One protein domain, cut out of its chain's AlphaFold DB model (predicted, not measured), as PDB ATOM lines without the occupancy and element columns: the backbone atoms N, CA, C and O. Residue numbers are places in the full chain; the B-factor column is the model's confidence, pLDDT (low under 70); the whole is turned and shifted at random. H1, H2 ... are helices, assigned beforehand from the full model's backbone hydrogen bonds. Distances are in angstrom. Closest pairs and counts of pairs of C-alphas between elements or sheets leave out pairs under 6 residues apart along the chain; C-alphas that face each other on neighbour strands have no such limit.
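AT A GLANCE: This is residues 92 to 145 of the 171 residues of an uncharacterized protein of uncultured Gammaproteobacteria bacterium (UniProt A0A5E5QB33). Four short helices form a small, rounded cluster in which H3, the longest, and H1 pack on two sides of H2, H3 running nearly alongside it and H1 crosswise to it. H4 lies near both H2 and H3, and the closing stretch, residues 137 to 145, has no named element and brings the printed part back toward its start. The printed part has 54 residues, with four named helices in the order H1, H2, H3, H4 and no named strand, and its class is all helix. It is compact, with a radius of gyration of the C-alphas of 10.0 A and spans of 26 by 23 by 16 A.

HOW THE PARTS SIT: H3, residues 118 to 127, touches H2, residues 105 to 113; their closest C-alphas, those of Phe 121 and Phe 109, are 5.8 A apart. They run the same way at a shallow tilt of 32 degrees, only just short of steep. H2 also touches H1, residues 92 to 99, about perpendicular at 89 degrees, with the closest C-alphas, of Leu 108 and Cys 97, 6.0 A apart. H4, residues 131 to 136, is close to but not clearly touching H2; the closest C-alphas, of Thr 134 and Phe 112, are 6.3 A apart, and the tilt is steep, 66 degrees, opposite ways. H4 is likewise close but not clearly touching H3, with the C-alphas of Ile 131 and Phe 125 closest at 7.4 A, and only just about perpendicular to it at 70.4 degrees. H1 and H3 are only just apart, at 8.2 A; H1 and H4 are apart. In H1, H2, H3 and H4 every O i to N i+4 pair is within hydrogen-bond range.

IN THESE COORDINATES: H3 spans 14.2 A, H2 11.9 A, H1 10.3 A and H4 8.4 A from first to last C-alpha. H1 begins at C-alpha 92 (219.334, 221.719, 93.499), and H4 ends at C-alpha 136 (215.355, 224.973, 109.525).

THE WHOLE: The two C-alphas farthest apart, of Gln 116 and Lys 143, are 26.9 A apart, while those of Leu 92 and Phe 145 are 9.7 A apart. The printed part has no cut, and the links H1 to H2, H2 to H3 and H3 to H4 are tight. The mean pLDDT of the printed part is 93.4, and no printed residue is under 70.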
ATOM      1  N   LEU A  92     219.823 221.165  92.248       92.38
ATOM      2  CA  LEU A  92     219.334 221.719  93.499       92.38
ATOM      3  C   LEU A  92     219.495 220.753  94.675       92.38
ATOM      4  O   LEU A  92     219.793 221.193  95.786       92.38
ATOM      5  N   GLU A  93     219.299 219.452  94.466       93.38
ATOM      6  CA  GLU A  93     219.478 218.458  95.526       93.38
ATOM      7  C   GLU A  93     220.901 218.484  96.088       93.38
ATOM      8  O   GLU A  93     221.080 218.501  97.304       93.38
ATOM      9  N   GLU A  94     221.904 218.561  95.217       92.25
ATOM     10  CA  GLU A  94     223.318 218.642  95.599       92.25
ATOM     11  C   GLU A  94     223.651 219.955  96.330       92.25
ATOM     12  O   GLU A  94     224.456 219.973  97.269       92.25
ATOM     13  N   GLU A  95     223.014 221.065  95.946       92.38
ATOM     14  CA  GLU A  95     223.121 222.349  96.651       92.38
ATOM     15  C   GLU A  95     222.489 222.306  98.049       92.38
ATOM     16  O   GLU A  95     223.071 222.807  99.019       92.38
ATOM     17  N   LEU A  96     221.320 221.674  98.177       93.56
ATOM     18  CA  LEU A  96     220.657 221.457  99.462       93.56
ATOM     19  C   LEU A  96     221.456 220.500 100.344       93.56
ATOM     20  O   LEU A  96     221.586 220.756 101.539       93.56
ATOM     21  N   CYS A  97     222.029 219.442  99.769       93.88
ATOM     22  CA  CYS A  97     222.875 218.490 100.478       93.88
ATOM     23  C   CYS A  97     224.052 219.209 101.147       93.88
ATOM     24  O   CYS A  97     224.263 219.062 102.348       93.88
ATOM     25  N   PHE A  98     224.758 220.059 100.398       93.25
ATOM     26  CA  PHE A  98     225.869 220.853 100.923       93.25
ATOM     27  C   PHE A  98     225.419 221.887 101.960       93.25
ATOM     28  O   PHE A  98     226.010 222.008 103.032       93.25
ATOM     29  N   SER A  99     224.341 222.613 101.670       93.00
ATOM     30  CA  SER A  99     223.883 223.707 102.534       93.00
ATOM     31  C   SER A  99     223.230 223.225 103.827       93.00
ATOM     32  O   SER A  99     223.208 223.975 104.793       93.00
ATOM     33  N   CYS A 100     222.736 221.987 103.858       94.12
ATOM     34  CA  CYS A 100     222.181 221.318 105.040       94.12
ATOM     35  C   CYS A 100     223.186 220.350 105.698       94.12
ATOM     36  O   CYS A 100     222.782 219.486 106.476       94.12
ATOM     37  N   ASN A 101     224.472 220.420 105.322       92.88
ATOM     38  CA  ASN A 101     225.547 219.554 105.823       92.88
ATOM     39  C   ASN A 101     225.202 218.047 105.800       92.88
ATOM     40  O   ASN A 101     225.469 217.298 106.742       92.88
ATOM     41  N   LYS A 102     224.546 217.589 104.730       92.75
ATOM     42  CA  LYS A 102     224.177 216.183 104.546       92.75
ATOM     43  C   LYS A 102     225.298 215.453 103.814       92.75
ATOM     44  O   LYS A 102     225.881 215.969 102.867       92.75
ATOM     45  N   ALA A 103     225.552 214.212 104.225       91.06
ATOM     46  CA  ALA A 103     226.608 213.390 103.636       91.06
ATOM     47  C   ALA A 103     226.337 213.003 102.170       91.06
ATOM     48  O   ALA A 103     227.271 212.773 101.411       91.06
ATOM     49  N   ASN A 104     225.064 212.862 101.784       93.12
ATOM     50  CA  ASN A 104     224.642 212.543 100.421       93.12
ATOM     51  C   ASN A 104     223.138 212.801 100.220       93.12
ATOM     52  O   ASN A 104     222.370 212.934 101.181       93.12
ATOM     53  N   ASN A 105     222.706 212.755  98.958       92.75
ATOM     54  CA  ASN A 105     221.306 212.927  98.568       92.75
ATOM     55  C   ASN A 105     220.355 211.910  99.221       92.75
ATOM     56  O   ASN A 105     219.242 212.271  99.581       92.75
ATOM     57  N   LYS A 106     220.768 210.654  99.457       93.62
ATOM     58  CA  LYS A 106     219.897 209.670 100.132       93.62
ATOM     59  C   LYS A 106     219.568 210.111 101.560       93.62
ATOM     60  O   LYS A 106     218.419 210.007 101.992       93.62
ATOM     61  N   LYS A 107     220.566 210.630 102.282       94.62
ATOM     62  CA  LYS A 107     220.393 211.170 103.633       94.62
ATOM     63  C   LYS A 107     219.511 212.416 103.614       94.62
ATOM     64  O   LYS A 107     218.587 212.490 104.417       94.62
ATOM     65  N   LEU A 108     219.729 213.324 102.659       95.69
ATOM     66  CA  LEU A 108     218.866 214.489 102.435       95.69
ATOM     67  C   LEU A 108     217.398 214.072 102.243       95.69
ATOM     68  O   LEU A 108     216.516 214.549 102.956       95.69
ATOM     69  N   PHE A 109     217.134 213.139 101.327       95.94
ATOM     70  CA  PHE A 109     215.780 212.700 100.984       95.94
ATOM     71  C   PHE A 109     215.061 212.051 102.169       95.94
ATOM     72  O   PHE A 109     213.871 212.300 102.407       95.94
ATOM     73  N   ASN A 110     215.790 211.243 102.938       95.06
ATOM     74  CA  ASN A 110     215.257 210.592 104.122       95.06
ATOM     75  C   ASN A 110     215.014 211.579 105.274       95.06
ATOM     76  O   ASN A 110     214.015 211.468 105.982       95.06
ATOM     77  N   ASP A 111     215.905 212.542 105.486       95.19
ATOM     78  CA  ASP A 111     215.764 213.500 106.582       95.19
ATOM     79  C   ASP A 111     214.635 214.505 106.313       95.19
ATOM     80  O   ASP A 111     213.843 214.764 107.216       95.19
ATOM     81  N   PHE A 112     214.493 214.985 105.072       95.62
ATOM     82  CA  PHE A 112     213.442 215.937 104.696       95.62
ATOM     83  C   PHE A 112     212.055 215.290 104.669       95.62
ATOM     84  O   PHE A 112     211.117 215.812 105.267       95.62
ATOM     85  N   TYR A 113     211.903 214.159 103.968       96.06
ATOM     86  CA  TYR A 113     210.575 213.612 103.650       96.06
ATOM     87  C   TYR A 113     210.443 212.100 103.843       96.06
ATOM     88  O   TYR A 113     209.419 211.539 103.448       96.06
ATOM     89  N   LYS A 114     211.445 211.427 104.428       95.94
ATOM     90  CA  LYS A 114     211.467 209.960 104.604       95.94
ATOM     91  C   LYS A 114     211.291 209.207 103.275       95.94
ATOM     92  O   LYS A 114     210.606 208.190 103.204       95.94
ATOM     93  N   VAL A 115     211.895 209.722 102.199       95.38
ATOM     94  CA  VAL A 115     211.864 209.106 100.858       95.38
ATOM     95  C   VAL A 115     213.264 208.700 100.402       95.38
ATOM     96  O   VAL A 115     214.260 209.173 100.935       95.38
ATOM     97  N   GLN A 116     213.335 207.809  99.409       90.94
ATOM     98  CA  GLN A 116     214.601 207.231  98.931       90.94
ATOM     99  C   GLN A 116     214.946 207.580  97.476       90.94
ATOM    100  O   GLN A 116     216.064 207.318  97.044       90.94
ATOM    101  N   SER A 117     214.014 208.165  96.712       92.69
ATOM    102  CA  SER A 117     214.238 208.531  95.309       92.69
ATOM    103  C   SER A 117     214.146 210.037  95.089       92.69
ATOM    104  O   SER A 117     213.353 210.721  95.744       92.69
ATOM    105  N   ALA A 118     214.922 210.526  94.120       92.62
ATOM    106  CA  ALA A 118     214.935 211.933  93.732       92.62
ATOM    107  C   ALA A 118     213.548 212.399  93.262       92.62
ATOM    108  O   ALA A 118     213.066 213.425  93.720       92.62
ATOM    109  N   ASP A 119     212.838 211.613  92.448       94.00
ATOM    110  CA  ASP A 119     211.511 212.008  91.949       94.00
ATOM    111  C   ASP A 119     210.478 212.182  93.070       94.00
ATOM    112  O   ASP A 119     209.685 213.129  93.072       94.00
ATOM    113  N   LYS A 120     210.499 211.286  94.068       95.50
ATOM    114  CA  LYS A 120     209.621 211.400  95.241       95.50
ATOM    115  C   LYS A 120     210.007 212.606  96.090       95.50
ATOM    116  O   LYS A 120     209.109 213.306  96.559       95.50
ATOM    117  N   PHE A 121     211.305 212.854  96.258       96.31
ATOM    118  CA  PHE A 121     211.806 214.042  96.940       96.31
ATOM    119  C   PHE A 121     211.324 215.317  96.243       96.31
ATOM    120  O   PHE A 121     210.624 216.103  96.875       96.31
ATOM    121  N   LYS A 122     211.574 215.469  94.937       94.88
ATOM    122  CA  LYS A 122     211.141 216.617  94.120       94.88
ATOM    123  C   LYS A 122     209.636 216.853  94.233       94.88
ATOM    124  O   LYS A 122     209.187 217.967  94.496       94.88
ATOM    125  N   SER A 123     208.841 215.790  94.104       96.00
ATOM    126  CA  SER A 123     207.380 215.864  94.224       96.00
ATOM    127  C   SER A 123     206.921 216.342  95.608       96.00
ATOM    128  O   SER A 123     206.041 217.202  95.707       96.00
ATOM    129  N   LYS A 124     207.528 215.824  96.685       96.38
ATOM    130  CA  LYS A 124     207.236 216.238  98.067       96.38
ATOM    131  C   LYS A 124     207.689 217.671  98.335       96.38
ATOM    132  O   LYS A 124     206.887 218.447  98.843       96.38
ATOM    133  N   PHE A 125     208.895 218.035  97.909       96.12
ATOM    134  CA  PHE A 125     209.462 219.374  98.049       96.12
ATOM    135  C   PHE A 125     208.570 220.443  97.408       96.12
ATOM    136  O   PHE A 125     208.197 221.426  98.046       96.12
ATOM    137  N   CYS A 126     208.113 220.214  96.173       95.25
ATOM    138  CA  CYS A 126     207.196 221.127  95.483       95.25
ATOM    139  C   CYS A 126     205.864 221.325  96.232       95.25
ATOM    140  O   CYS A 126     205.285 222.416  96.206       95.25
ATOM    141  N   ARG A 127     205.374 220.279  96.908       95.31
ATOM    142  CA  ARG A 127     204.109 220.285  97.664       95.31
ATOM    143  C   ARG A 127     204.268 220.739  99.113       95.31
ATOM    144  O   ARG A 127     203.257 220.941  99.783       95.31
ATOM    145  N   ASP A 128     205.497 220.918  99.587       94.69
ATOM    146  CA  ASP A 128     205.782 221.277 100.969       94.69
ATOM    147  C   ASP A 128     205.274 222.694 101.276       94.69
ATOM    148  O   ASP A 128     205.722 223.690 100.699       94.69
ATOM    149  N   LYS A 129     204.280 222.791 102.159       92.19
ATOM    150  CA  LYS A 129     203.733 224.075 102.620       92.19
ATOM    151  C   LYS A 129     204.564 224.677 103.756       92.19
ATOM    152  O   LYS A 129     204.491 225.882 103.958       92.19
ATOM    153  N   GLY A 130     205.350 223.857 104.453       92.44
ATOM    154  CA  GLY A 130     206.191 224.218 105.591       92.44
ATOM    155  C   GLY A 130     207.680 224.146 105.267       92.44
ATOM    156  O   GLY A 130     208.465 223.833 106.154       92.44
ATOM    157  N   ILE A 131     208.074 224.447 104.023       93.69
ATOM    158  CA  ILE A 131     209.472 224.381 103.563       93.69
ATOM    159  C   ILE A 131     210.444 225.138 104.484       93.69
ATOM    160  O   ILE A 131     211.575 224.700 104.654       93.69
ATOM    161  N   ASP A 132     209.999 226.220 105.127       91.69
ATOM    162  CA  ASP A 132     210.790 226.964 106.114       91.69
ATOM    163  C   ASP A 132     211.203 226.093 107.309       91.69
ATOM    164  O   ASP A 132     212.377 226.008 107.666       91.69
ATOM    165  N   LEU A 133     210.230 225.377 107.882       93.50
ATOM    166  CA  LEU A 133     210.452 224.441 108.980       93.50
ATOM    167  C   LEU A 133     211.292 223.259 108.509       93.50
ATOM    168  O   LEU A 133     212.205 222.846 109.212       93.50
ATOM    169  N   THR A 134     211.027 222.738 107.309       94.56
ATOM    170  CA  THR A 134     211.811 221.638 106.735       94.56
ATOM    171  C   THR A 134     213.283 222.020 106.590       94.56
ATOM    172  O   THR A 134     214.149 221.249 106.996       94.56
ATOM    173  N   LEU A 135     213.580 223.208 106.054       93.44
ATOM    174  CA  LEU A 135     214.947 223.708 105.906       93.44
ATOM    175  C   LEU A 135     215.592 223.994 107.269       93.44
ATOM    176  O   LEU A 135     216.725 223.580 107.503       93.44
ATOM    177  N   SER A 136     214.861 224.638 108.182       91.56
ATOM    178  CA  SER A 136     215.355 224.973 109.525       91.56
ATOM    179  C   SER A 136     215.678 223.727 110.353       91.56
ATOM    180  O   SER A 136     216.749 223.647 110.942       91.56
ATOM    181  N   ASN A 137     214.816 222.706 110.319       94.44
ATOM    182  CA  ASN A 137     215.029 221.421 111.002       94.44
ATOM    183  C   ASN A 137     216.171 220.588 110.401       94.44
ATOM    184  O   ASN A 137     216.527 219.541 110.940       94.44
ATOM    185  N   ASN A 138     216.701 221.005 109.252       94.25
ATOM    186  CA  ASN A 138     217.808 220.352 108.570       94.25
ATOM    187  C   ASN A 138     219.059 221.240 108.515       94.25
ATOM    188  O   ASN A 138     219.904 221.021 107.652       94.25
ATOM    189  N   ASP A 139     219.171 222.217 109.420       92.12
ATOM    190  CA  ASP A 139     220.347 223.081 109.577       92.12
ATOM    191  C   ASP A 139     220.737 223.816 108.284       92.12
ATOM    192  O   ASP A 139     221.915 224.020 107.983       92.12
ATOM    193  N   PHE A 140     219.741 224.206 107.480       92.94
ATOM    194  CA  PHE A 140     219.988 224.875 106.209       92.94
ATOM    195  C   PHE A 140     220.734 226.202 106.394       92.94
ATOM    196  O   PHE A 140     220.226 227.166 106.975       92.94
ATOM    197  N   ASN A 141     221.921 226.289 105.797       90.94
ATOM    198  CA  ASN A 141     222.757 227.475 105.814       90.94
ATOM    199  C   ASN A 141     222.748 228.201 104.458       90.94
ATOM    200  O   ASN A 141     223.445 227.834 103.512       90.94
ATOM    201  N   PHE A 142     222.030 229.324 104.396       87.88
ATOM    202  CA  PHE A 142     221.932 230.155 103.190       87.88
ATOM    203  C   PHE A 142     223.258 230.812 102.755       87.88
ATOM    204  O   PHE A 142     223.392 231.245 101.605       87.88
ATOM    205  N   LYS A 143     224.258 230.917 103.643       86.69
ATOM    206  CA  LYS A 143     225.587 231.424 103.260       86.69
ATOM    207  C   LYS A 143     226.297 230.447 102.324       86.69
ATOM    208  O   LYS A 143     226.905 230.900 101.359       86.69
ATOM    209  N   ASN A 144     226.131 229.146 102.564       86.94
ATOM    210  CA  ASN A 144     226.726 228.066 101.772       86.94
ATOM    211  C   ASN A 144     225.973 227.815 100.456       86.94
ATOM    212  O   ASN A 144     226.515 227.243  99.516       86.94
ATOM    213  N   PHE A 145     224.720 228.259 100.379       87.62
ATOM    214  CA  PHE A 145     223.880 228.038  99.212       87.62
ATOM    215  C   PHE A 145     224.333 228.893  98.017       87.62
ATOM    216  O   PHE A 145     224.474 230.122  98.143       87.62
TER     217      PHE A 145